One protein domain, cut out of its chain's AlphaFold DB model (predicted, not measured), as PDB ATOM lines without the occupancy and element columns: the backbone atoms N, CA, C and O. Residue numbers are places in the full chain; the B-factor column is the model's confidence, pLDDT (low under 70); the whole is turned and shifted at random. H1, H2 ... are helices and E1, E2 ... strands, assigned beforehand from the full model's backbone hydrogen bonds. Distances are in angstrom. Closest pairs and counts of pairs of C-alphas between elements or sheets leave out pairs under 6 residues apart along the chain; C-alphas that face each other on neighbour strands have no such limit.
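What this domain is: This is residues 3 to 47 of the 176 residues of a protein of Rotaria socialis (UniProt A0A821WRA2). A short helix, H1, lies at one end of an elongated shape and a small sheet of three strands at the other, with a long link drawn out between them. The link folds back after H1 and then runs to the sheet, where E1, E2 and E3 lie side by side as two successive hairpins; the helix does not cover the sheet. The printed part has 45 residues, with one named helix and three named strands in the order H1, E1, E2, E3. The sheet has the order E1, E2, E3 and is antiparallel throughout, and the class is mixed, helices and strands. The whole is only just extended, close to loose, with a radius of gyration of the C-alphas of 14.1 A and spans of 40 by 22 by 13 A.

How they stand to each other: H1, residues 3 to 11, is not on the sheet, with 0 pairs of C-alphas within 10 A. In H1 every O i to N i+4 pair is within hydrogen-bond range. A long link of 15 residues, 12 to 26, joins H1 to E1, residues 27 to 30. A tight link of 2 residues joins E1 to E2, residues 33 to 38. These two strands are a hairpin, antiparallel at 160 degrees. The C-alphas of Ala 27 and Ile 36 face each other at 4.3 A, and N 28 and O 35 are within hydrogen-bond range at 2.8 A, as are N 33 and O 30 at 2.9 A. A second tight link of 2 residues joins E2 to E3, residues 41 to 46. E2 and E3 are also a hairpin, antiparallel at 157 degrees. The C-alphas of Leu 33 and Ile 46 face each other at 4.7 A; N 36 and O 43 are within hydrogen-bond range at 2.8 A, and N 41 and O 38 at 3.4 A. The three strands form a meander, each strand after the first the antiparallel neighbour of the one before. E1 and E3 are the edge strands and E2 is the inner one. H1 is apart from E2 and from E3.

Where its parts are: H1 begins at C-alpha 3, (154.175, 141.143, 171.860), and is 12.4 A long from first to last C-alpha. E1 begins at C-alpha 27, (167.139, 129.586, 161.284), and is 9.9 A long. E2 is 15.9 A long. E3 is 16.4 A long and ends at C-alpha 46, (165.942, 132.452, 148.847).

The domain as a whole: The two C-alphas farthest apart are those of Asp 14 and Gln 40, at 42.4 A. The C-alphas of Asn 3 and Phe 47, the first and last printed, are 27.1 A apart. Residues 11 to 16, of which 11 belongs to H1, stand free. The printed part has no cut. The mean pLDDT of the printed part is 87.5, and residue 47 is under 70.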
ATOM      1  N   ASN A   3     155.398 141.894 171.572       89.62
ATOM      2  CA  ASN A   3     154.175 141.143 171.860       89.62
ATOM      3  C   ASN A   3     152.960 142.058 172.055       89.62
ATOM      4  O   ASN A   3     151.868 141.740 171.595       89.62
ATOM      5  N   ILE A   4     153.159 143.235 172.658       91.19
ATOM      6  CA  ILE A   4     152.092 144.231 172.844       91.19
ATOM      7  C   ILE A   4     151.609 144.758 171.485       91.19
ATOM      8  O   ILE A   4     150.409 144.905 171.261       91.19
ATOM      9  N   ILE A   5     152.535 145.011 170.555       91.12
ATOM     10  CA  ILE A   5     152.210 145.497 169.206       91.12
ATOM     11  C   ILE A   5     151.486 144.410 168.403       91.12
ATOM     12  O   ILE A   5     150.501 144.707 167.724       91.12
ATOM     13  N   LEU A   6     151.944 143.157 168.497       91.06
ATOM     14  CA  LEU A   6     151.309 142.016 167.837       91.06
ATOM     15  C   LEU A   6     149.872 141.818 168.329       91.06
ATOM     16  O   LEU A   6     148.958 141.652 167.521       91.06
ATOM     17  N   GLN A   7     149.670 141.882 169.645       92.12
ATOM     18  CA  GLN A   7     148.353 141.755 170.252       92.12
ATOM     19  C   GLN A   7     147.419 142.883 169.793       92.12
ATOM     20  O   GLN A   7     146.360 142.597 169.240       92.12
ATOM     21  N   ALA A   8     147.840 144.146 169.917       91.88
ATOM     22  CA  ALA A   8     147.029 145.289 169.492       91.88
ATOM     23  C   ALA A   8     146.682 145.241 167.989       91.88
ATOM     24  O   ALA A   8     145.573 145.585 167.585       91.88
ATOM     25  N   SER A   9     147.608 144.768 167.148       89.94
ATOM     26  CA  SER A   9     147.367 144.601 165.707       89.94
ATOM     27  C   SER A   9     146.313 143.526 165.419       89.94
ATOM     28  O   SER A   9     145.477 143.695 164.532       89.94
ATOM     29  N   ASN A  10     146.323 142.436 166.191       92.19
ATOM     30  CA  ASN A  10     145.383 141.320 166.067       92.19
ATOM     31  C   ASN A  10     143.987 141.602 166.632       92.19
ATOM     32  O   ASN A  10     143.041 140.892 166.280       92.19
ATOM     33  N   GLU A  11     143.854 142.615 167.482       93.50
ATOM     34  CA  GLU A  11     142.573 143.098 168.013       93.50
ATOM     35  C   GLU A  11     141.854 144.050 167.039       93.50
ATOM     36  O   GLU A  11     140.655 144.270 167.167       93.50
ATOM     37  N   CYS A  12     142.556 144.587 166.033       90.81
ATOM     38  CA  CYS A  12     142.004 145.572 165.098       90.81
ATOM     39  C   CYS A  12     140.966 144.984 164.121       90.81
ATOM     40  O   CYS A  12     140.076 145.694 163.655       90.81
ATOM     41  N   HIS A  13     141.071 143.693 163.782       91.19
ATOM     42  CA  HIS A  13     140.151 143.049 162.844       91.19
ATOM     43  C   HIS A  13     140.028 141.539 163.092       91.19
ATOM     44  O   HIS A  13     141.024 140.828 163.229       91.19
ATOM     45  N   ASP A  14     138.802 141.016 163.078       88.88
ATOM     46  CA  ASP A  14     138.541 139.613 163.425       88.88
ATOM     47  C   ASP A  14     139.111 138.624 162.402       88.88
ATOM     48  O   ASP A  14     139.620 137.565 162.773       88.88
ATOM     49  N   SER A  15     139.076 138.977 161.113       90.81
ATOM     50  CA  SER A  15     139.535 138.093 160.032       90.81
ATOM     51  C   SER A  15     141.014 138.245 159.662       90.81
ATOM     52  O   SER A  15     141.491 137.497 158.811       90.81
ATOM     53  N   LEU A  16     141.726 139.229 160.222       84.12
ATOM     54  CA  LEU A  16     143.133 139.478 159.907       84.12
ATOM     55  C   LEU A  16     143.973 139.188 161.146       84.12
ATOM     56  O   LEU A  16     143.802 139.835 162.175       84.12
ATOM     57  N   LYS A  17     144.875 138.210 161.038       90.25
ATOM     58  CA  LYS A  17     145.790 137.837 162.116       90.25
ATOM     59  C   LYS A  17     147.230 137.944 161.633       90.25
ATOM     60  O   LYS A  17     147.640 137.256 160.704       90.25
ATOM     61  N   PHE A  18     147.965 138.838 162.264       90.00
ATOM     62  CA  PHE A  18     149.398 139.006 162.174       90.00
ATOM     63  C   PHE A  18     150.102 137.966 163.043       90.00
ATOM     64  O   PHE A  18     149.618 137.578 164.112       90.00
ATOM     65  N   THR A  19     151.272 137.547 162.582       91.06
ATOM     66  CA  THR A  19     152.184 136.635 163.272       91.06
ATOM     67  C   THR A  19     153.527 137.322 163.474       91.06
ATOM     68  O   THR A  19     153.834 138.297 162.791       91.06
ATOM     69  N   LEU A  20     154.320 136.814 164.413       87.75
ATOM     70  CA  LEU A  20     155.709 137.209 164.605       87.75
ATOM     71  C   LEU A  20     156.583 135.982 164.351       87.75
ATOM     72  O   LEU A  20     156.357 134.932 164.952       87.75
ATOM     73  N   GLU A  21     157.540 136.094 163.439       87.44
ATOM     74  CA  GLU A  21     158.486 135.020 163.160       87.44
ATOM     75  C   GLU A  21     159.635 135.029 164.175       87.44
ATOM     76  O   GLU A  21     160.296 136.046 164.387       87.44
ATOM     77  N   GLU A  22     159.901 133.869 164.772       89.69
ATOM     78  CA  GLU A  22     160.998 133.665 165.719       89.69
ATOM     79  C   GLU A  22     162.045 132.705 165.145       89.69
ATOM     80  O   GLU A  22     161.745 131.831 164.327       89.69
ATOM     81  N   GLU A  23     163.302 132.885 165.556       90.88
ATOM     82  CA  GLU A  23     164.400 132.012 165.143       90.88
ATOM     83  C   GLU A  23     164.228 130.632 165.798       90.88
ATOM     84  O   GLU A  23     164.160 130.523 167.021       90.88
ATOM     85  N   GLN A  24     164.182 129.576 164.984       89.69
ATOM     86  CA  GLN A  24     164.082 128.186 165.431       89.69
ATOM     87  C   GLN A  24     165.228 127.374 164.826       89.69
ATOM     88  O   GLN A  24     165.499 127.468 163.629       89.69
ATOM     89  N   ASP A  25     165.926 126.598 165.657       89.56
ATOM     90  CA  ASP A  25     167.066 125.760 165.250       89.56
ATOM     91  C   ASP A  25     168.156 126.524 164.473       89.56
ATOM     92  O   ASP A  25     168.722 126.037 163.492       89.56
ATOM     93  N   GLY A  26     168.434 127.764 164.890       89.56
ATOM     94  CA  GLY A  26     169.414 128.631 164.233       89.56
ATOM     95  C   GLY A  26     168.964 129.142 162.862       89.56
ATOM     96  O   GLY A  26     169.795 129.586 162.072       89.56
ATOM     97  N   ALA A  27     167.673 129.062 162.529       89.88
ATOM     98  CA  ALA A  27     167.139 129.586 161.284       89.88
ATOM     99  C   ALA A  27     165.872 130.423 161.492       89.88
ATOM    100  O   ALA A  27     164.976 130.065 162.249       89.88
ATOM    101  N   LEU A  28     165.769 131.523 160.752       91.25
ATOM    102  CA  LEU A  28     164.613 132.414 160.740       91.25
ATOM    103  C   LEU A  28     164.063 132.487 159.318       91.25
ATOM    104  O   LEU A  28     164.773 132.863 158.384       91.25
ATOM    105  N   SER A  29     162.800 132.111 159.150       88.31
ATOM    106  CA  SER A  29     162.108 132.282 157.872       88.31
ATOM    107  C   SER A  29     161.396 133.627 157.879       88.31
ATOM    108  O   SER A  29     160.666 133.924 158.814       88.31
ATOM    109  N   PHE A  30     161.613 134.430 156.844       81.06
ATOM    110  CA  PHE A  30     160.997 135.732 156.643       81.06
ATOM    111  C   PHE A  30     160.607 135.876 155.170       81.06
ATOM    112  O   PHE A  30     161.468 136.038 154.301       81.06
ATOM    113  N   LEU A  31     159.303 135.811 154.886       83.88
ATOM    114  CA  LEU A  31     158.758 135.822 153.524       83.88
ATOM    115  C   LEU A  31     159.443 134.765 152.627       83.88
ATOM    116  O   LEU A  31     159.440 133.575 152.935       83.88
ATOM    117  N   ASP A  32     160.059 135.212 151.533       80.50
ATOM    118  CA  ASP A  32     160.770 134.398 150.544       80.50
ATOM    119  C   ASP A  32     162.238 134.135 150.933       80.50
ATOM    120  O   ASP A  32     163.039 133.671 150.119       80.50
ATOM    121  N   LEU A  33     162.643 134.465 152.161       83.56
ATOM    122  CA  LEU A  33     164.017 134.348 152.640       83.56
ATOM    123  C   LEU A  33     164.071 133.463 153.881       83.56
ATOM    124  O   LEU A  33     163.318 133.639 154.827       83.56
ATOM    125  N   LYS A  34     165.017 132.531 153.911       89.44
ATOM    126  CA  LYS A  34     165.398 131.803 155.119       89.44
ATOM    127  C   LYS A  34     166.817 132.194 155.498       89.44
ATOM    128  O   LYS A  34     167.758 131.918 154.751       89.44
ATOM    129  N   ILE A  35     166.956 132.852 156.637       89.88
ATOM    130  CA  ILE A  35     168.229 133.229 157.249       89.88
ATOM    131  C   ILE A  35     168.671 132.053 158.118       89.88
ATOM    132  O   ILE A  35     167.868 131.511 158.869       89.88
ATOM    133  N   ILE A  36     169.924 131.630 157.999       92.69
ATOM    134  CA  ILE A  36     170.507 130.520 158.754       92.69
ATOM    135  C   ILE A  36     171.749 131.052 159.459       92.69
ATOM    136  O   ILE A  36     172.704 131.485 158.813       92.69
ATOM    137  N   ARG A  37     171.733 131.035 160.784       88.38
ATOM    138  CA  ARG A  37     172.840 131.435 161.640       88.38
ATOM    139  C   ARG A  37     173.775 130.250 161.853       88.38
ATOM    140  O   ARG A  37     173.425 129.259 162.482       88.38
ATOM    141  N   ASN A  38     174.997 130.391 161.364       87.81
ATOM    142  CA  ASN A  38     176.119 129.525 161.706       87.81
ATOM    143  C   ASN A  38     176.967 130.198 162.794       87.81
ATOM    144  O   ASN A  38     176.810 131.385 163.072       87.81
ATOM    145  N   MET A  39     177.923 129.463 163.368       81.81
ATOM    146  CA  MET A  39     178.742 129.937 164.497       81.81
ATOM    147  C   MET A  39     179.404 131.312 164.286       81.81
ATOM    148  O   MET A  39     179.599 132.040 165.252       81.81
ATOM    149  N   GLN A  40     179.762 131.672 163.048       87.31
ATOM    150  CA  GLN A  40     180.427 132.945 162.721       87.31
ATOM    151  C   GLN A  40     179.883 133.617 161.451       87.31
ATOM    152  O   GLN A  40     180.468 134.578 160.956       87.31
ATOM    153  N   SER A  41     178.793 133.109 160.874       82.88
ATOM    154  CA  SER A  41     178.276 133.624 159.605       82.88
ATOM    155  C   SER A  41     176.767 133.479 159.498       82.88
ATOM    156  O   SER A  41     176.159 132.634 160.149       82.88
ATOM    157  N   LEU A  42     176.165 134.304 158.646       86.88
ATOM    158  CA  LEU A  42     174.778 134.157 158.230       86.88
ATOM    159  C   LEU A  42     174.762 133.617 156.802       86.88
ATOM    160  O   LEU A  42     175.383 134.190 155.906       86.88
ATOM    161  N   ALA A  43     174.061 132.510 156.595       80.62
ATOM    162  CA  ALA A  43     173.725 131.995 155.279       80.62
ATOM    163  C   ALA A  43     172.279 132.367 154.939       80.62
ATOM    164  O   ALA A  43     171.421 132.453 155.815       80.62
ATOM    165  N   PHE A  44     171.998 132.571 153.655       83.81
ATOM    166  CA  PHE A  44     170.674 132.957 153.176       83.81
ATOM    167  C   PHE A  44     170.215 131.964 152.119       83.81
ATOM    168  O   PHE A  44     170.947 131.658 151.177       83.81
ATOM    169  N   LYS A  45     168.985 131.477 152.255       79.00
ATOM    170  CA  LYS A  45     168.315 130.671 151.238       79.00
ATOM    171  C   LYS A  45     167.087 131.424 150.754       79.00
ATOM    172  O   LYS A  45     166.166 131.666 151.523       79.00
ATOM    173  N   ILE A  46     167.078 131.780 149.475       77.31
ATOM    174  CA  ILE A  46     165.942 132.452 148.847       77.31
ATOM    175  C   ILE A  46     164.970 131.377 148.364       77.31
ATOM    176  O   ILE A  46     165.288 130.610 147.453       77.31
ATOM    177  N   PHE A  47     163.797 131.298 148.982       66.50
ATOM    178  CA  PHE A  47     162.696 130.491 148.489       66.50
ATOM    179  C   PHE A  47     161.932 131.295 147.445       66.50
ATOM    180  O   PHE A  47     161.137 132.169 147.761       66.50
TER     181      PHE A  47